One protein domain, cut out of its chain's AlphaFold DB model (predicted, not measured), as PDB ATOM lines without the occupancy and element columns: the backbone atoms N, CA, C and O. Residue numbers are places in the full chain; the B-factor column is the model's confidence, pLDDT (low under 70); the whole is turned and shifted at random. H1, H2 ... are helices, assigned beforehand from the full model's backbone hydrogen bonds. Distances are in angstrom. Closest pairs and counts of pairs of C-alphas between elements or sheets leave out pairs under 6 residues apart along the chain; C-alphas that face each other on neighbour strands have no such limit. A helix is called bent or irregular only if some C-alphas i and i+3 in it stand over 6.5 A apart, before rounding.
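AT A GLANCE: This is residues 4 to 147 of the 222 residues of an uncharacterized protein of Methanobrevibacter sp (UniProt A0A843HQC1). A flat slab of helices that run by turns one way and back: the long helix H3 is folded back on itself, its first arm H3a making a helical hairpin with H2 on one side, its second arm H3b joining H4, H5 and H6 in a four-helix bundle on the other. The short H1 stands crosswise where H2 begins. The printed part has 144 residues with six named helices, H1 to H6 in chain order, and no named strand: the class is all helix. The whole is compact, with a radius of gyration of the C-alphas of 16.6 A, and spans 52 by 44 by 22 A.

IN THESE COORDINATES: The longest helix, H3, is residues 41 to 75, assigned as one helix by its hydrogen bonds but bent: C-alphas 58 and 61 are 9.5 A apart. Its arms are H3a, residues 41 to 58, 25.5 A, and H3b, residues 61 to 75, 20.7 A. Before it come H1, residues 4 to 12, from C-alpha 4 at (367.899, 392.760, 455.653), and H2, residues 14 to 34, 30.0 A. After it come H4, residues 83 to 96, 20.1 A; H5, residues 98 to 118, 30.1 A; and H6, residues 123 to 146, 34.3 A, to C-alpha 146 at (361.135, 411.727, 486.866). H5 is irregular, with C-alphas 99 and 102 7.7 A apart, and has a kink of 32 degrees near residue 105.

HOW THE PARTS SIT: H3 is the hub, touching four other helices. H3a and H3b touch, opposite ways at a shallow tilt of 17 degrees; their closest C-alphas, of Ser 55 and Gly 63, are 4.6 A apart. H3b, H4, H5 and H6 form an up and down bundle, each running against the one before it. H3b and H4 are a hairpin at 11 degrees, closest at the C-alphas of Ser 65 and Ala 93, 4.2 A. H4 and H5 are another, closest at Ile 94 and Glu 101, 5.1 A between C-alphas. H6 touches H4 with residues 129 to 140 alone, closest at the C-alphas of Phe 87 and Cys 133, 7.0 A. H5 and H6 are close but not clearly touching. H2 and H3a are a hairpin at 23 degrees, closest at the C-alphas of Ile 27 and Ala 46, 4.6 A. H1 and H2 touch only at the corner, and only just, with 3 pairs of C-alphas within 8 A, the closest those of Ile 10 and Leu 17, 5.7 A; they are about perpendicular at 88 degrees. H2 and H6 are apart. Every O i to N i+4 pair is within hydrogen-bond range in H1, H2, H3a, H3b, H4 and H6, and 15 of 17 in H5.

THE WHOLE: The C-alphas farthest apart, of Arg 4 and Met 124, are 53.1 A apart. The printed part has no cut, and no link is long. The mean pLDDT of the printed part is 84.3; residue 38, residues 79 to 81 and residues 144 to 147 are under 70.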
ATOM      1  N   ARG A   4     367.363 391.461 456.091       78.56
ATOM      2  CA  ARG A   4     367.899 392.760 455.653       78.56
ATOM      3  C   ARG A   4     367.274 393.943 456.403       78.56
ATOM      4  O   ARG A   4     367.990 394.851 456.810       78.56
ATOM      5  N   LYS A   5     365.956 393.901 456.649       72.25
ATOM      6  CA  LYS A   5     365.255 394.926 457.440       72.25
ATOM      7  C   LYS A   5     365.658 394.878 458.918       72.25
ATOM      8  O   LYS A   5     365.792 395.930 459.530       72.25
ATOM      9  N   LYS A   6     365.907 393.687 459.486       75.69
ATOM     10  CA  LYS A   6     366.409 393.564 460.870       75.69
ATOM     11  C   LYS A   6     367.790 394.198 461.018       75.69
ATOM     12  O   LYS A   6     367.988 395.005 461.915       75.69
ATOM     13  N   LEU A   7     368.707 393.879 460.103       79.12
ATOM     14  CA  LEU A   7     370.063 394.433 460.080       79.12
ATOM     15  C   LEU A   7     370.067 395.961 459.985       79.12
ATOM     16  O   LEU A   7     370.824 396.607 460.700       79.12
ATOM     17  N   GLN A   8     369.198 396.542 459.153       74.12
ATOM     18  CA  GLN A   8     369.054 397.998 459.070       74.12
ATOM     19  C   GLN A   8     368.587 398.611 460.395       74.12
ATOM     20  O   GLN A   8     369.191 399.579 460.843       74.12
ATOM     21  N   ILE A   9     367.581 398.015 461.047       72.62
ATOM     22  CA  ILE A   9     367.077 398.490 462.347       72.62
ATOM     23  C   ILE A   9     368.169 398.414 463.419       72.62
ATOM     24  O   ILE A   9     368.380 399.382 464.144       72.62
ATOM     25  N   ILE A  10     368.890 397.293 463.497       78.00
ATOM     26  CA  ILE A  10     369.984 397.108 464.460       78.00
ATOM     27  C   ILE A  10     371.100 398.124 464.202       78.00
ATOM     28  O   ILE A  10     371.572 398.755 465.138       78.00
ATOM     29  N   LYS A  11     371.489 398.330 462.937       75.25
ATOM     30  CA  LYS A  11     372.537 399.291 462.569       75.25
ATOM     31  C   LYS A  11     372.148 400.736 462.898       75.25
ATOM     32  O   LYS A  11     373.025 401.531 463.205       75.25
ATOM     33  N   SER A  12     370.859 401.073 462.834       73.94
ATOM     34  CA  SER A  12     370.355 402.399 463.217       73.94
ATOM     35  C   SER A  12     370.152 402.584 464.726       73.94
ATOM     36  O   SER A  12     370.031 403.716 465.183       73.94
ATOM     37  N   ASP A  13     370.095 401.499 465.506       78.56
ATOM     38  CA  ASP A  13     369.870 401.529 466.954       78.56
ATOM     39  C   ASP A  13     371.188 401.230 467.687       78.56
ATOM     40  O   ASP A  13     371.479 400.090 468.053       78.56
ATOM     41  N   ASN A  14     371.993 402.279 467.898       80.06
ATOM     42  CA  ASN A  14     373.319 402.183 468.523       80.06
ATOM     43  C   ASN A  14     373.291 401.472 469.884       80.06
ATOM     44  O   ASN A  14     374.239 400.768 470.228       80.06
ATOM     45  N   VAL A  15     372.207 401.618 470.651       81.81
ATOM     46  CA  VAL A  15     372.052 400.955 471.953       81.81
ATOM     47  C   VAL A  15     371.879 399.453 471.756       81.81
ATOM     48  O   VAL A  15     372.562 398.661 472.403       81.81
ATOM     49  N   LEU A  16     371.006 399.045 470.835       82.62
ATOM     50  CA  LEU A  16     370.750 397.632 470.570       82.62
ATOM     51  C   LEU A  16     371.958 396.933 469.932       82.62
ATOM     52  O   LEU A  16     372.271 395.796 470.291       82.62
ATOM     53  N   LEU A  17     372.676 397.628 469.046       86.19
ATOM     54  CA  LEU A  17     373.950 397.160 468.506       86.19
ATOM     55  C   LEU A  17     374.996 396.991 469.616       86.19
ATOM     56  O   LEU A  17     375.631 395.940 469.692       86.19
ATOM     57  N   SER A  18     375.128 397.976 470.509       88.19
ATOM     58  CA  SER A  18     376.061 397.909 471.644       88.19
ATOM     59  C   SER A  18     375.743 396.737 472.567       88.19
ATOM     60  O   SER A  18     376.652 396.016 472.965       88.19
ATOM     61  N   VAL A  19     374.461 396.484 472.857       87.69
ATOM     62  CA  VAL A  19     374.035 395.315 473.641       87.69
ATOM     63  C   VAL A  19     374.509 394.019 472.985       87.69
ATOM     64  O   VAL A  19     375.093 393.184 473.672       87.69
ATOM     65  N   ILE A  20     374.309 393.850 471.676       89.88
ATOM     66  CA  ILE A  20     374.755 392.644 470.962       89.88
ATOM     67  C   ILE A  20     376.282 392.514 471.033       89.88
ATOM     68  O   ILE A  20     376.780 391.458 471.419       89.88
ATOM     69  N   VAL A  21     377.023 393.579 470.719       92.56
ATOM     70  CA  VAL A  21     378.496 393.568 470.715       92.56
ATOM     71  C   VAL A  21     379.060 393.262 472.103       92.56
ATOM     72  O   VAL A  21     379.922 392.397 472.226       92.56
ATOM     73  N   ILE A  22     378.545 393.901 473.158       92.75
ATOM     74  CA  ILE A  22     378.984 393.658 474.540       92.75
ATOM     75  C   ILE A  22     378.763 392.194 474.925       92.75
ATOM     76  O   ILE A  22     379.663 391.573 475.485       92.75
ATOM     77  N   HIS A  23     377.609 391.609 474.598       92.12
ATOM     78  CA  HIS A  23     377.355 390.205 474.925       92.12
ATOM     79  C   HIS A  23     378.249 389.253 474.123       92.12
ATOM     80  O   HIS A  23     378.703 388.258 474.680       92.12
ATOM     81  N   LEU A  24     378.572 389.563 472.863       92.19
ATOM     82  CA  LEU A  24     379.547 388.789 472.086       92.19
ATOM     83  C   LEU A  24     380.956 388.855 472.696       92.19
ATOM     84  O   LEU A  24     381.625 387.828 472.801       92.19
ATOM     85  N   LEU A  25     381.381 390.031 473.166       94.31
ATOM     86  CA  LEU A  25     382.648 390.187 473.888       94.31
ATOM     87  C   LEU A  25     382.644 389.407 475.210       94.31
ATOM     88  O   LEU A  25     383.619 388.730 475.526       94.31
ATOM     89  N   LEU A  26     381.544 389.442 475.967       92.12
ATOM     90  CA  LEU A  26     381.409 388.683 477.215       92.12
ATOM     91  C   LEU A  26     381.492 387.168 476.996       92.12
ATOM     92  O   LEU A  26     382.088 386.479 477.821       92.12
ATOM     93  N   ILE A  27     380.956 386.643 475.887       93.00
ATOM     94  CA  ILE A  27     381.136 385.227 475.515       93.00
ATOM     95  C   ILE A  27     382.625 384.917 475.373       93.00
ATOM     96  O   ILE A  27     383.103 383.965 475.987       93.00
ATOM     97  N   PHE A  28     383.361 385.737 474.615       91.56
ATOM     98  CA  PHE A  28     384.800 385.558 474.439       91.56
ATOM     99  C   PHE A  28     385.534 385.575 475.784       91.56
ATOM    100  O   PHE A  28     386.299 384.656 476.059       91.56
ATOM    101  N   PHE A  29     385.252 386.550 476.653       92.00
ATOM    102  CA  PHE A  29     385.885 386.625 477.972       92.00
ATOM    103  C   PHE A  29     385.542 385.438 478.877       92.00
ATOM    104  O   PHE A  29     386.427 384.927 479.559       92.00
ATOM    105  N   HIS A  30     384.296 384.957 478.882       89.75
ATOM    106  CA  HIS A  30     383.916 383.781 479.668       89.75
ATOM    107  C   HIS A  30     384.578 382.499 479.154       89.75
ATOM    108  O   HIS A  30     385.053 381.703 479.965       89.75
ATOM    109  N   CYS A  31     384.663 382.318 477.834       88.75
ATOM    110  CA  CYS A  31     385.396 381.205 477.234       88.75
ATOM    111  C   CYS A  31     386.900 381.311 477.522       88.75
ATOM    112  O   CYS A  31     387.502 380.333 477.953       88.75
ATOM    113  N   ALA A  32     387.500 382.495 477.377       88.00
ATOM    114  CA  ALA A  32     388.912 382.727 477.678       88.00
ATOM    115  C   ALA A  32     389.229 382.425 479.153       88.00
ATOM    116  O   ALA A  32     390.162 381.690 479.451       88.00
ATOM    117  N   TYR A  33     388.404 382.924 480.077       84.75
ATOM    118  CA  TYR A  33     388.567 382.696 481.514       84.75
ATOM    119  C   TYR A  33     388.372 381.224 481.922       84.75
ATOM    120  O   TYR A  33     388.988 380.770 482.887       84.75
ATOM    121  N   SER A  34     387.567 380.455 481.177       85.06
ATOM    122  CA  SER A  34     387.409 379.010 481.412       85.06
ATOM    123  C   SER A  34     388.688 378.206 481.160       85.06
ATOM    124  O   SER A  34     388.874 377.172 481.783       85.06
ATOM    125  N   PHE A  35     389.619 378.696 480.331       81.62
ATOM    126  CA  PHE A  35     390.921 378.036 480.159       81.62
ATOM    127  C   PHE A  35     391.832 378.182 481.382       81.62
ATOM    128  O   PHE A  35     392.751 377.391 481.561       81.62
ATOM    129  N   PHE A  36     391.586 379.191 482.219       80.94
ATOM    130  CA  PHE A  36     392.368 379.456 483.428       80.94
ATOM    131  C   PHE A  36     391.686 378.939 484.698       80.94
ATOM    132  O   PHE A  36     392.284 378.973 485.771       80.94
ATOM    133  N   THR A  37     390.424 378.505 484.604       71.31
ATOM    134  CA  THR A  37     389.614 378.104 485.756       71.31
ATOM    135  C   THR A  37     388.651 376.972 485.378       71.31
ATOM    136  O   THR A  37     387.824 377.149 484.490       71.31
ATOM    137  N   ASP A  38     388.668 375.844 486.103       62.53
ATOM    138  CA  ASP A  38     387.750 374.696 485.905       62.53
ATOM    139  C   ASP A  38     386.301 374.974 486.375       62.53
ATOM    140  O   ASP A  38     385.580 374.123 486.903       62.53
ATOM    141  N   TYR A  39     385.833 376.209 486.212       77.31
ATOM    142  CA  TYR A  39     384.501 376.622 486.625       77.31
ATOM    143  C   TYR A  39     383.502 376.442 485.483       77.31
ATOM    144  O   TYR A  39     383.327 377.317 484.635       77.31
ATOM    145  N   TRP A  40     382.727 375.353 485.539       80.12
ATOM    146  CA  TRP A  40     381.596 375.087 484.630       80.12
ATOM    147  C   TRP A  40     380.591 376.255 484.526       80.12
ATOM    148  O   TRP A  40     379.912 376.436 483.515       80.12
ATOM    149  N   GLN A  41     380.524 377.093 485.564       78.56
ATOM    150  CA  GLN A  41     379.689 378.294 485.628       78.56
ATOM    151  C   GLN A  41     380.043 379.321 484.537       78.56
ATOM    152  O   GLN A  41     379.169 380.082 484.118       78.56
ATOM    153  N   CYS A  42     381.288 379.332 484.047       82.38
ATOM    154  CA  CYS A  42     381.719 380.181 482.935       82.38
ATOM    155  C   CYS A  42     380.998 379.813 481.634       82.38
ATOM    156  O   CYS A  42     380.489 380.706 480.958       82.38
ATOM    157  N   TYR A  43     380.851 378.518 481.329       84.38
ATOM    158  CA  TYR A  43     380.115 378.064 480.143       84.38
ATOM    159  C   TYR A  43     378.632 378.410 480.219       84.38
ATOM    160  O   TYR A  43     378.041 378.825 479.225       84.38
ATOM    161  N   VAL A  44     378.035 378.327 481.410       84.38
ATOM    162  CA  VAL A  44     376.640 378.739 481.597       84.38
ATOM    163  C   VAL A  44     376.465 380.238 481.359       84.38
ATOM    164  O   VAL A  44     375.553 380.644 480.638       84.38
ATOM    165  N   ARG A  45     377.357 381.077 481.900       85.75
ATOM    166  CA  ARG A  45     377.330 382.531 481.664       85.75
ATOM    167  C   ARG A  45     377.544 382.876 480.189       85.75
ATOM    168  O   ARG A  45     376.820 383.721 479.663       85.75
ATOM    169  N   ALA A  46     378.467 382.193 479.510       89.00
ATOM    170  CA  ALA A  46     378.674 382.334 478.069       89.00
ATOM    171  C   ALA A  46     377.412 381.950 477.277       89.00
ATOM    172  O   ALA A  46     376.976 382.707 476.410       89.00
ATOM    173  N   GLY A  47     376.767 380.834 477.629       89.69
ATOM    174  CA  GLY A  47     375.505 380.399 477.028       89.69
ATOM    175  C   GLY A  47     374.378 381.422 477.192       89.69
ATOM    176  O   GLY A  47     373.665 381.710 476.232       89.69
ATOM    177  N   PHE A  48     374.250 382.047 478.367       90.06
ATOM    178  CA  PHE A  48     373.277 383.126 478.568       90.06
ATOM    179  C   PHE A  48     373.613 384.392 477.785       90.06
ATOM    180  O   PHE A  48     372.710 385.002 477.211       90.06
ATOM    181  N   CYS A  49     374.891 384.767 477.696       91.44
ATOM    182  CA  CYS A  49     375.302 385.898 476.865       91.44
ATOM    183  C   CYS A  49     374.975 385.648 475.387       91.44
ATOM    184  O   CYS A  49     374.434 386.529 474.716       91.44
ATOM    185  N   PHE A  50     375.209 384.424 474.906       92.69
ATOM    186  CA  PHE A  50     374.799 383.997 473.571       92.69
ATOM    187  C   PHE A  50     373.282 384.077 473.393       92.69
ATOM    188  O   PHE A  50     372.818 384.673 472.420       92.69
ATOM    189  N   LEU A  51     372.506 383.557 474.350       91.94
ATOM    190  CA  LEU A  51     371.045 383.593 474.311       91.94
ATOM    191  C   LEU A  51     370.512 385.031 474.235       91.94
ATOM    192  O   LEU A  51     369.594 385.306 473.459       91.94
ATOM    193  N   ILE A  52     371.091 385.957 475.003       90.69
ATOM    194  CA  ILE A  52     370.715 387.375 474.974       90.69
ATOM    195  C   ILE A  52     371.071 387.994 473.619       90.69
ATOM    196  O   ILE A  52     370.214 388.640 473.010       90.69
ATOM    197  N   ALA A  53     372.283 387.765 473.105       90.50
ATOM    198  CA  ALA A  53     372.714 388.299 471.813       90.50
ATOM    199  C   ALA A  53     371.837 387.786 470.658       90.50
ATOM    200  O   ALA A  53     371.313 388.586 469.877       90.50
ATOM    201  N   ILE A  54     371.606 386.470 470.580       92.25
ATOM    202  CA  ILE A  54     370.820 385.861 469.500       92.25
ATOM    203  C   ILE A  54     369.344 386.251 469.590       92.25
ATOM    204  O   ILE A  54     368.738 386.606 468.579       92.25
ATOM    205  N   SER A  55     368.765 386.289 470.794       90.31
ATOM    206  CA  SER A  55     367.372 386.710 470.984       90.31
ATOM    207  C   SER A  55     367.191 388.181 470.623       90.31
ATOM    208  O   SER A  55     366.212 388.536 469.965       90.31
ATOM    209  N   THR A  56     368.150 389.036 470.984       88.25
ATOM    210  CA  THR A  56     368.146 390.459 470.616       88.25
ATOM    211  C   THR A  56     368.295 390.642 469.106       88.25
ATOM    212  O   THR A  56     367.577 391.441 468.510       88.25
ATOM    213  N   PHE A  57     369.145 389.858 468.445       88.69
ATOM    214  CA  PHE A  57     369.273 389.887 466.988       88.69
ATOM    215  C   PHE A  57     367.984 389.435 466.275       88.69
ATOM    216  O   PHE A  57     367.518 390.070 465.324       88.69
ATOM    217  N   LEU A  58     367.367 388.347 466.747       87.25
ATOM    218  CA  LEU A  58     366.189 387.756 466.112       87.25
ATOM    219  C   LEU A  58     364.899 388.534 466.399       87.25
ATOM    220  O   LEU A  58     364.067 388.680 465.496       87.25
ATOM    221  N   PHE A  59     364.724 389.044 467.616       85.75
ATOM    222  CA  PHE A  59     363.465 389.626 468.092       85.75
ATOM    223  C   PHE A  59     363.604 391.074 468.594       85.75
ATOM    224  O   PHE A  59     362.654 391.620 469.166       85.75
ATOM    225  N   LEU A  60     364.751 391.722 468.352       85.06
ATOM    226  CA  LEU A  60     365.046 393.105 468.746       85.06
ATOM    227  C   LEU A  60     364.834 393.320 470.258       85.06
ATOM    228  O   LEU A  60     365.109 392.438 471.071       85.06
ATOM    229  N   ARG A  61     364.305 394.487 470.648       80.31
ATOM    230  CA  ARG A  61     364.059 394.875 472.049       80.31
ATOM    231  C   ARG A  61     363.170 393.884 472.811       80.31
ATOM    232  O   ARG A  61     363.354 393.689 474.007       80.31
ATOM    233  N   LYS A  62     362.230 393.217 472.127       83.81
ATOM    234  CA  LYS A  62     361.385 392.183 472.751       83.81
ATOM    235  C   LYS A  62     362.196 390.942 473.116       83.81
ATOM    236  O   LYS A  62     362.002 390.392 474.194       83.81
ATOM    237  N   GLY A  63     363.109 390.534 472.236       86.06
ATOM    238  CA  GLY A  63     364.022 389.420 472.490       86.06
ATOM    239  C   GLY A  63     364.968 389.694 473.643       86.06
ATOM    240  O   GLY A  63     365.117 388.841 474.511       86.06
ATOM    241  N   PHE A  64     365.533 390.903 473.686       87.69
ATOM    242  CA  PHE A  64     366.357 391.357 474.804       87.69
ATOM    243  C   PHE A  64     365.608 391.251 476.139       87.69
ATOM    244  O   PHE A  64     366.086 390.600 477.062       87.69
ATOM    245  N   SER A  65     364.405 391.833 476.212       88.12
ATOM    246  CA  SER A  65     363.570 391.835 477.418       88.12
ATOM    247  C   SER A  65     363.265 390.420 477.932       88.12
ATOM    248  O   SER A  65     363.409 390.150 479.122       88.12
ATOM    249  N   ILE A  66     362.911 389.483 477.049       89.12
ATOM    250  CA  ILE A  66     362.617 388.102 477.460       89.12
ATOM    251  C   ILE A  66     363.898 387.370 477.884       89.12
ATOM    252  O   ILE A  66     363.919 386.728 478.933       89.12
ATOM    253  N   ALA A  67     364.976 387.477 477.103       91.12
ATOM    254  CA  ALA A  67     366.219 386.765 477.387       91.12
ATOM    255  C   ALA A  67     366.883 387.244 478.686       91.12
ATOM    256  O   ALA A  67     367.359 386.420 479.468       91.12
ATOM    257  N   ILE A  68     366.871 388.555 478.956       90.62
ATOM    258  CA  ILE A  68     367.437 389.105 480.192       90.62
ATOM    259  C   ILE A  68     366.598 388.727 481.421       90.62
ATOM    260  O   ILE A  68     367.158 388.484 482.486       90.62
ATOM    261  N   MET A  69     365.275 388.587 481.269       91.06
ATOM    262  CA  MET A  69     364.393 388.090 482.330       91.06
ATOM    263  C   MET A  69     364.686 386.622 482.671       91.06
ATOM    264  O   MET A  69     364.816 386.279 483.844       91.06
ATOM    265  N   ILE A  70     364.856 385.761 481.659       89.62
ATOM    266  CA  ILE A  70     365.253 384.358 481.871       89.62
ATOM    267  C   ILE A  70     366.614 384.299 482.573       89.62
ATOM    268  O   ILE A  70     366.764 383.595 483.571       89.62
ATOM    269  N   TYR A  71     367.591 385.076 482.092       88.88
ATOM    270  CA  TYR A  71     368.912 385.146 482.712       88.88
ATOM    271  C   TYR A  71     368.836 385.582 484.180       88.88
ATOM    272  O   TYR A  71     369.454 384.951 485.036       88.88
ATOM    273  N   ALA A  72     368.028 386.600 484.489       88.81
ATOM    274  CA  ALA A  72     367.808 387.064 485.852       88.81
ATOM    275  C   ALA A  72     367.311 385.938 486.766       88.81
ATOM    276  O   ALA A  72     367.858 385.730 487.852       88.81
ATOM    277  N   TYR A  73     366.302 385.185 486.330       88.06
ATOM    278  CA  TYR A  73     365.722 384.110 487.137       88.06
ATOM    279  C   TYR A  73     366.704 382.985 487.398       88.06
ATOM    280  O   TYR A  73     366.743 382.445 488.502       88.06
ATOM    281  N   VAL A  74     367.527 382.675 486.406       85.44
ATOM    282  CA  VAL A  74     368.561 381.663 486.543       85.44
ATOM    283  C   VAL A  74     369.662 382.144 487.495       85.44
ATOM    284  O   VAL A  74     370.102 381.377 488.350       85.44
ATOM    285  N   LEU A  75     370.040 383.428 487.439       83.06
ATOM    286  CA  LEU A  75     371.068 384.039 488.294       83.06
ATOM    287  C   LEU A  75     370.790 383.881 489.802       83.06
ATOM    288  O   LEU A  75     371.738 383.771 490.580       83.06
ATOM    289  N   LEU A  76     369.517 383.827 490.217       80.38
ATOM    290  CA  LEU A  76     369.124 383.624 491.623       80.38
ATOM    291  C   LEU A  76     369.678 382.322 492.219       80.38
ATOM    292  O   LEU A  76     369.936 382.256 493.421       80.38
ATOM    293  N   TYR A  77     369.893 381.303 491.388       76.88
ATOM    294  CA  TYR A  77     370.330 379.980 491.828       76.88
ATOM    295  C   TYR A  77     371.857 379.818 491.866       76.88
ATOM    296  O   TYR A  77     372.367 378.956 492.594       76.88
ATOM    297  N   PHE A  78     372.593 380.663 491.137       72.19
ATOM    298  CA  PHE A  78     374.055 380.610 491.069       72.19
ATOM    299  C   PHE A  78     374.717 381.109 492.365       72.19
ATOM    300  O   PHE A  78     374.117 381.823 493.169       72.19
ATOM    301  N   ASN A  79     375.956 380.651 492.591       53.38
ATOM    302  CA  ASN A  79     376.732 380.798 493.829       53.38
ATOM    303  C   ASN A  79     376.512 382.144 494.543       53.38
ATOM    304  O   ASN A  79     376.863 383.173 493.991       53.38
ATOM    305  N   ARG A  80     376.038 382.103 495.799       64.62
ATOM    306  CA  ARG A  80     375.824 383.246 496.721       64.62
ATOM    307  C   ARG A  80     374.544 384.079 496.571       64.62
ATOM    308  O   ARG A  80     374.490 385.143 497.168       64.62
ATOM    309  N   PHE A  81     373.508 383.583 495.888       63.78
ATOM    310  CA  PHE A  81     372.168 384.193 495.910       63.78
ATOM    311  C   PHE A  81     372.189 385.700 495.566       63.78
ATOM    312  O   PHE A  81     372.105 386.581 496.421       63.78
ATOM    313  N   PHE A  82     372.304 386.014 494.276       74.69
ATOM    314  CA  PHE A  82     372.401 387.395 493.788       74.69
ATOM    315  C   PHE A  82     371.027 388.050 493.589       74.69
ATOM    316  O   PHE A  82     370.650 388.421 492.475       74.69
ATOM    317  N   ASN A  83     370.276 388.197 494.681       82.50
ATOM    318  CA  ASN A  83     368.901 388.698 494.661       82.50
ATOM    319  C   ASN A  83     368.752 390.052 493.960       82.50
ATOM    320  O   ASN A  83     368.000 390.182 492.996       82.50
ATOM    321  N   TYR A  84     369.522 391.046 494.404       83.50
ATOM    322  CA  TYR A  84     369.415 392.418 493.910       83.50
ATOM    323  C   TYR A  84     369.859 392.555 492.455       83.50
ATOM    324  O   TYR A  84     369.214 393.251 491.678       83.50
ATOM    325  N   THR A  85     370.924 391.853 492.055       84.94
ATOM    326  CA  THR A  85     371.385 391.835 490.660       84.94
ATOM    327  C   THR A  85     370.348 391.192 489.748       84.94
ATOM    328  O   THR A  85     370.058 391.715 488.673       84.94
ATOM    329  N   SER A  86     369.746 390.084 490.189       88.44
ATOM    330  CA  SER A  86     368.647 389.451 489.465       88.44
ATOM    331  C   SER A  86     367.448 390.396 489.348       88.44
ATOM    332  O   SER A  86     366.946 390.618 488.246       88.44
ATOM    333  N   PHE A  87     367.040 391.036 490.448       90.31
ATOM    334  CA  PHE A  87     365.923 391.976 490.420       90.31
ATOM    335  C   PHE A  87     366.184 393.153 489.483       90.31
ATOM    336  O   PHE A  87     365.315 393.525 488.703       90.31
ATOM    337  N   LEU A  88     367.402 393.698 489.491       89.56
ATOM    338  CA  LEU A  88     367.802 394.776 488.593       89.56
ATOM    339  C   LEU A  88     367.636 394.383 487.115       89.56
ATOM    340  O   LEU A  88     367.110 395.167 486.325       89.56
ATOM    341  N   PHE A  89     368.012 393.159 486.739       90.31
ATOM    342  CA  PHE A  89     367.794 392.656 485.382       90.31
ATOM    343  C   PHE A  89     366.310 392.471 485.042       90.31
ATOM    344  O   PHE A  89     365.911 392.759 483.911       90.31
ATOM    345  N   VAL A  90     365.475 392.075 486.008       92.50
ATOM    346  CA  VAL A  90     364.012 392.063 485.836       92.50
ATOM    347  C   VAL A  90     363.487 393.474 485.588       92.50
ATOM    348  O   VAL A  90     362.705 393.675 484.661       92.50
ATOM    349  N   LEU A  91     363.956 394.473 486.340       90.50
ATOM    350  CA  LEU A  91     363.581 395.866 486.101       90.50
ATOM    351  C   LEU A  91     363.974 396.304 484.686       90.50
ATOM    352  O   LEU A  91     363.134 396.846 483.971       90.50
ATOM    353  N   PHE A  92     365.194 396.010 484.225       89.06
ATOM    354  CA  PHE A  92     365.601 396.305 482.843       89.06
ATOM    355  C   PHE A  92     364.715 395.612 481.799       89.06
ATOM    356  O   PHE A  92     364.367 396.231 480.789       89.06
ATOM    357  N   ALA A  93     364.295 394.367 482.047       89.88
ATOM    358  CA  ALA A  93     363.349 393.664 481.184       89.88
ATOM    359  C   ALA A  93     362.003 394.399 481.094       89.88
ATOM    360  O   ALA A  93     361.484 394.582 479.986       89.88
ATOM    361  N   ILE A  94     361.475 394.847 482.238       89.00
ATOM    362  CA  ILE A  94     360.220 395.603 482.349       89.00
ATOM    363  C   ILE A  94     360.341 396.950 481.633       89.00
ATOM    364  O   ILE A  94     359.477 397.290 480.828       89.00
ATOM    365  N   TYR A  95     361.431 397.690 481.839       84.62
ATOM    366  CA  TYR A  95     361.656 398.964 481.150       84.62
ATOM    367  C   TYR A  95     361.785 398.794 479.636       84.62
ATOM    368  O   TYR A  95     361.255 399.600 478.873       84.62
ATOM    369  N   SER A  96     362.438 397.724 479.179       82.38
ATOM    370  CA  SER A  96     362.536 397.431 477.749       82.38
ATOM    371  C   SER A  96     361.203 396.977 477.137       82.38
ATOM    372  O   SER A  96     361.042 397.058 475.915       82.38
ATOM    373  N   ASN A  97     360.267 396.460 477.937       84.81
ATOM    374  CA  ASN A  97     358.949 396.025 477.481       84.81
ATOM    375  C   ASN A  97     357.906 396.115 478.615       84.81
ATOM    376  O   ASN A  97     357.627 395.118 479.282       84.81
ATOM    377  N   PRO A  98     357.239 397.267 478.797       83.00
ATOM    378  CA  PRO A  98     356.314 397.469 479.919       83.00
ATOM    379  C   PRO A  98     355.135 396.487 479.959       83.00
ATOM    380  O   PRO A  98     354.542 396.255 481.008       83.00
ATOM    381  N   LYS A  99     354.799 395.851 478.825       86.06
ATOM    382  CA  LYS A  99     353.714 394.857 478.751       86.06
ATOM    383  C   LYS A  99     353.976 393.617 479.605       86.06
ATOM    384  O   LYS A  99     353.021 392.925 479.947       86.06
ATOM    385  N   ILE A 100     355.238 393.329 479.934       85.62
ATOM    386  CA  ILE A 100     355.602 392.177 480.765       85.62
ATOM    387  C   ILE A 100     355.726 392.519 482.255       85.62
ATOM    388  O   ILE A 100     356.064 391.632 483.024       85.62
ATOM    389  N   GLU A 101     355.429 393.749 482.690       89.00
ATOM    390  CA  GLU A 101     355.590 394.187 484.089       89.00
ATOM    391  C   GLU A 101     354.946 393.230 485.099       89.00
ATOM    392  O   GLU A 101     355.634 392.628 485.922       89.00
ATOM    393  N   LYS A 102     353.625 393.038 485.002       88.94
ATOM    394  CA  LYS A 102     352.879 392.150 485.903       88.94
ATOM    395  C   LYS A 102     353.397 390.705 485.876       88.94
ATOM    396  O   LYS A 102     353.728 390.201 486.948       88.94
ATOM    397  N   PRO A 103     353.498 390.025 484.711       90.69
ATOM    398  CA  PRO A 103     353.979 388.647 484.697       90.69
ATOM    399  C   PRO A 103     355.431 388.529 485.178       90.69
ATOM    400  O   PRO A 103     355.738 387.579 485.888       90.69
ATOM    401  N   ALA A 104     356.304 389.496 484.877       90.88
ATOM    402  CA  ALA A 104     357.699 389.473 485.316       90.88
ATOM    403  C   ALA A 104     357.840 389.607 486.840       90.88
ATOM    404  O   ALA A 104     358.657 388.910 487.440       90.88
ATOM    405  N   LEU A 105     357.036 390.463 487.478       92.19
ATOM    406  CA  LEU A 105     357.037 390.613 488.937       92.19
ATOM    407  C   LEU A 105     356.477 389.370 489.638       92.19
ATOM    408  O   LEU A 105     357.070 388.905 490.609       92.19
ATOM    409  N   VAL A 106     355.376 388.805 489.131       91.88
ATOM    410  CA  VAL A 106     354.773 387.582 489.693       91.88
ATOM    411  C   VAL A 106     355.736 386.403 489.578       91.88
ATOM    412  O   VAL A 106     356.006 385.731 490.571       91.88
ATOM    413  N   LEU A 107     356.297 386.174 488.388       91.19
ATOM    414  CA  LEU A 107     357.259 385.095 488.168       91.19
ATOM    415  C   LEU A 107     358.528 385.293 489.000       91.19
ATOM    416  O   LEU A 107     359.036 384.326 489.558       91.19
ATOM    417  N   TYR A 108     359.009 386.532 489.141       91.25
ATOM    418  CA  TYR A 108     360.151 386.818 490.000       91.25
ATOM    419  C   TYR A 108     359.856 386.501 491.467       91.25
ATOM    420  O   TYR A 108     360.677 385.862 492.115       91.25
ATOM    421  N   ALA A 109     358.687 386.898 491.981       89.56
ATOM    422  CA  ALA A 109     358.290 386.597 493.351       89.56
ATOM    423  C   ALA A 109     358.234 385.082 493.586       89.56
ATOM    424  O   ALA A 109     358.864 384.590 494.517       89.56
ATOM    425  N   LEU A 110     357.568 384.327 492.702       90.31
ATOM    426  CA  LEU A 110     357.538 382.861 492.773       90.31
ATOM    427  C   LEU A 110     358.952 382.266 492.761       90.31
ATOM    428  O   LEU A 110     359.283 381.427 493.596       90.31
ATOM    429  N   ASN A 111     359.808 382.744 491.857       87.75
ATOM    430  CA  ASN A 111     361.186 382.279 491.738       87.75
ATOM    431  C   ASN A 111     362.031 382.621 492.979       87.75
ATOM    432  O   ASN A 111     362.880 381.830 493.382       87.75
ATOM    433  N   LEU A 112     361.771 383.767 493.615       87.06
ATOM    434  CA  LEU A 112     362.384 384.172 494.877       87.06
ATOM    435  C   LEU A 112     362.017 383.197 496.000       87.06
ATOM    436  O   LEU A 112     362.912 382.714 496.686       87.06
ATOM    437  N   PHE A 113     360.730 382.861 496.153       87.31
ATOM    438  CA  PHE A 113     360.274 381.889 497.155       87.31
ATOM    439  C   PHE A 113     360.928 380.517 496.957       87.31
ATOM    440  O   PHE A 113     361.428 379.935 497.919       87.31
ATOM    441  N   VAL A 114     360.984 380.027 495.713       86.62
ATOM    442  CA  VAL A 114     361.638 378.749 495.387       86.62
ATOM    443  C   VAL A 114     363.131 378.801 495.715       86.62
ATOM    444  O   VAL A 114     363.639 377.909 496.394       86.62
ATOM    445  N   ALA A 115     363.839 379.856 495.303       82.94
ATOM    446  CA  ALA A 115     365.263 380.011 495.595       82.94
ATOM    447  C   ALA A 115     365.545 380.075 497.107       82.94
ATOM    448  O   ALA A 115     366.487 379.439 497.583       82.94
ATOM    449  N   PHE A 116     364.713 380.785 497.872       83.94
ATOM    450  CA  PHE A 116     364.815 380.857 499.331       83.94
ATOM    451  C   PHE A 116     364.584 379.501 500.006       83.94
ATOM    452  O   PHE A 116     365.347 379.139 500.903       83.94
ATOM    453  N   ALA A 117     363.588 378.737 499.546       83.00
ATOM    454  CA  ALA A 117     363.313 377.393 500.048       83.00
ATOM    455  C   ALA A 117     364.482 376.434 499.765       83.00
ATOM    456  O   ALA A 117     364.942 375.735 500.665       83.00
ATOM    457  N   VAL A 118     365.023 376.454 498.540       83.06
ATOM    458  CA  VAL A 118     366.164 375.610 498.135       83.06
ATOM    459  C   VAL A 118     367.434 375.951 498.920       83.06
ATOM    460  O   VAL A 118     368.219 375.062 499.240       83.06
ATOM    461  N   LYS A 119     367.655 377.231 499.241       80.31
ATOM    462  CA  LYS A 119     368.834 377.689 499.995       80.31
ATOM    463  C   LYS A 119     368.650 377.641 501.520       80.31
ATOM    464  O   LYS A 119     369.595 377.981 502.226       80.31
ATOM    465  N   GLN A 120     367.479 377.227 502.016       79.00
ATOM    466  CA  GLN A 120     367.139 377.132 503.446       79.00
ATOM    467  C   GLN A 120     367.374 378.431 504.238       79.00
ATOM    468  O   GLN A 120     367.768 378.416 505.404       79.00
ATOM    469  N   TYR A 121     367.139 379.583 503.611       80.69
ATOM    470  CA  TYR A 121     367.250 380.866 504.304       80.69
ATOM    471  C   TYR A 121     366.063 381.101 505.245       80.69
ATOM    472  O   TYR A 121     364.953 380.624 505.010       80.69
ATOM    473  N   SER A 122     366.284 381.879 506.308       84.94
ATOM    474  CA  SER A 122     365.230 382.196 507.274       84.94
ATOM    475  C   SER A 122     364.125 383.070 506.665       84.94
ATOM    476  O   SER A 122     364.352 383.864 505.745       84.94
ATOM    477  N   ILE A 123     362.922 382.979 507.241       84.75
ATOM    478  CA  ILE A 123     361.774 383.802 506.833       84.75
ATOM    479  C   ILE A 123     362.028 385.304 507.034       84.75
ATOM    480  O   ILE A 123     361.551 386.126 506.254       84.75
ATOM    481  N   MET A 124     362.843 385.666 508.029       85.25
ATOM    482  CA  MET A 124     363.250 387.052 508.265       85.25
ATOM    483  C   MET A 124     364.128 387.571 507.121       85.25
ATOM    484  O   MET A 124     363.904 388.672 506.619       85.25
ATOM    485  N   THR A 125     365.071 386.756 506.634       83.00
ATOM    486  CA  THR A 125     365.895 387.095 505.466       83.00
ATOM    487  C   THR A 125     365.040 387.262 504.209       83.00
ATOM    488  O   THR A 125     365.295 388.175 503.421       83.00
ATOM    489  N   LEU A 126     364.005 386.432 504.032       83.69
ATOM    490  CA  LEU A 126     363.046 386.567 502.932       83.69
ATOM    491  C   LEU A 126     362.269 387.886 503.021       83.69
ATOM    492  O   LEU A 126     362.177 388.599 502.023       83.69
ATOM    493  N   GLY A 127     361.781 388.242 504.212       85.81
ATOM    494  CA  GLY A 127     361.084 389.506 504.455       85.81
ATOM    495  C   GLY A 127     361.944 390.728 504.127       85.81
ATOM    496  O   GLY A 127     361.513 391.593 503.366       85.81
ATOM    497  N   ILE A 128     363.190 390.768 504.618       86.38
ATOM    498  CA  ILE A 128     364.138 391.864 504.344       86.38
ATOM    499  C   ILE A 128     364.401 391.994 502.838       86.38
ATOM    500  O   ILE A 128     364.341 393.088 502.279       86.38
ATOM    501  N   ASN A 129     364.658 390.875 502.157       85.12
ATOM    502  CA  ASN A 129     364.929 390.875 500.720       85.12
ATOM    503  C   ASN A 129     363.699 391.278 499.896       85.12
ATOM    504  O   ASN A 129     363.838 392.040 498.941       85.12
ATOM    505  N   GLY A 130     362.507 390.817 500.278       86.50
ATOM    506  CA  GLY A 130     361.248 391.203 499.645       86.50
ATOM    507  C   GLY A 130     360.966 392.699 499.786       86.50
ATOM    508  O   GLY A 130     360.694 393.364 498.785       86.50
ATOM    509  N   LEU A 131     361.109 393.250 500.998       89.25
ATOM    510  CA  LEU A 131     360.949 394.685 501.255       89.25
ATOM    511  C   LEU A 131     361.962 395.520 500.468       89.25
ATOM    512  O   LEU A 131     361.584 396.519 499.857       89.25
ATOM    513  N   ASN A 132     363.222 395.086 500.403       86.62
ATOM    514  CA  ASN A 132     364.231 395.765 499.594       86.62
ATOM    515  C   ASN A 132     363.892 395.723 498.098       86.62
ATOM    516  O   ASN A 132     364.051 396.737 497.425       86.62
ATOM    517  N   CYS A 133     363.378 394.611 497.561       89.00
ATOM    518  CA  CYS A 133     362.913 394.569 496.169       89.00
ATOM    519  C   CYS A 133     361.740 395.536 495.930       89.00
ATOM    520  O   CYS A 133     361.734 396.251 494.929       89.00
ATOM    521  N   ILE A 134     360.783 395.635 496.858       90.62
ATOM    522  CA  ILE A 134     359.686 396.618 496.772       90.62
ATOM    523  C   ILE A 134     360.239 398.051 496.785       90.62
ATOM    524  O   ILE A 134     359.844 398.872 495.952       90.62
ATOM    525  N   LEU A 135     361.188 398.344 497.677       90.56
ATOM    526  CA  LEU A 135     361.859 399.642 497.746       90.56
ATOM    527  C   LEU A 135     362.573 399.963 496.426       90.56
ATOM    528  O   LEU A 135     362.323 401.016 495.842       90.56
ATOM    529  N   PHE A 136     363.394 399.043 495.909       88.88
ATOM    530  CA  PHE A 136     364.093 399.201 494.630       88.88
ATOM    531  C   PHE A 136     363.132 399.432 493.466       88.88
ATOM    532  O   PHE A 136     363.371 400.306 492.636       88.88
ATOM    533  N   TYR A 137     362.032 398.680 493.408       90.31
ATOM    534  CA  TYR A 137     361.009 398.848 492.381       90.31
ATOM    535  C   TYR A 137     360.364 400.231 492.437       90.31
ATOM    536  O   TYR A 137     360.206 400.888 491.409       90.31
ATOM    537  N   THR A 138     360.024 400.686 493.643       87.94
ATOM    538  CA  THR A 138     359.377 401.984 493.861       87.94
ATOM    539  C   THR A 138     360.327 403.128 493.518       87.94
ATOM    540  O   THR A 138     359.936 404.053 492.806       87.94
ATOM    541  N   LEU A 139     361.597 403.034 493.929       86.75
ATOM    542  CA  LEU A 139     362.643 403.993 493.567       86.75
ATOM    543  C   LEU A 139     362.898 404.019 492.061       86.75
ATOM    544  O   LEU A 139     362.997 405.097 491.484       86.75
ATOM    545  N   ALA A 140     362.962 402.860 491.405       84.81
ATOM    546  CA  ALA A 140     363.092 402.798 489.956       84.81
ATOM    547  C   ALA A 140     361.878 403.454 489.280       84.81
ATOM    548  O   ALA A 140     362.046 404.368 488.477       84.81
ATOM    549  N   LYS A 141     360.644 403.081 489.642       82.56
ATOM    550  CA  LYS A 141     359.426 403.733 489.128       82.56
ATOM    551  C   LYS A 141     359.482 405.247 489.312       82.56
ATOM    552  O   LYS A 141     359.207 405.959 488.355       82.56
ATOM    553  N   TYR A 142     359.886 405.727 490.485       80.31
ATOM    554  CA  TYR A 142     360.022 407.153 490.765       80.31
ATOM    555  C   TYR A 142     361.090 407.822 489.887       80.31
ATOM    556  O   TYR A 142     360.780 408.801 489.212       80.31
ATOM    557  N   LEU A 143     362.308 407.273 489.822       72.94
ATOM    558  CA  LEU A 143     363.430 407.796 489.027       72.94
ATOM    559  C   LEU A 143     363.142 407.797 487.523       72.94
ATOM    560  O   LEU A 143     363.508 408.724 486.806       72.94
ATOM    561  N   PHE A 144     362.487 406.755 487.022       68.00
ATOM    562  CA  PHE A 144     362.138 406.648 485.609       68.00
ATOM    563  C   PHE A 144     360.841 407.389 485.259       68.00
ATOM    564  O   PHE A 144     360.650 407.724 484.097       68.00
ATOM    565  N   ALA A 145     359.983 407.698 486.235       63.44
ATOM    566  CA  ALA A 145     358.897 408.665 486.063       63.44
ATOM    567  C   ALA A 145     359.413 410.115 486.075       63.44
ATOM    568  O   ALA A 145     358.853 410.961 485.387       63.44
ATOM    569  N   THR A 146     360.488 410.399 486.821       50.41
ATOM    570  CA  THR A 146     361.135 411.727 486.866       50.41
ATOM    571  C   THR A 146     362.108 411.959 485.708       50.41
ATOM    572  O   THR A 146     362.309 413.099 485.292       50.41
ATOM    573  N   ARG A 147     362.660 410.905 485.097       47.41
ATOM    574  CA  ARG A 147     363.380 411.009 483.821       47.41
ATOM    575  C   ARG A 147     362.399 411.156 482.656       47.41
ATOM    576  O   ARG A 147     362.015 410.164 482.049       47.41
TER     577      ARG A 147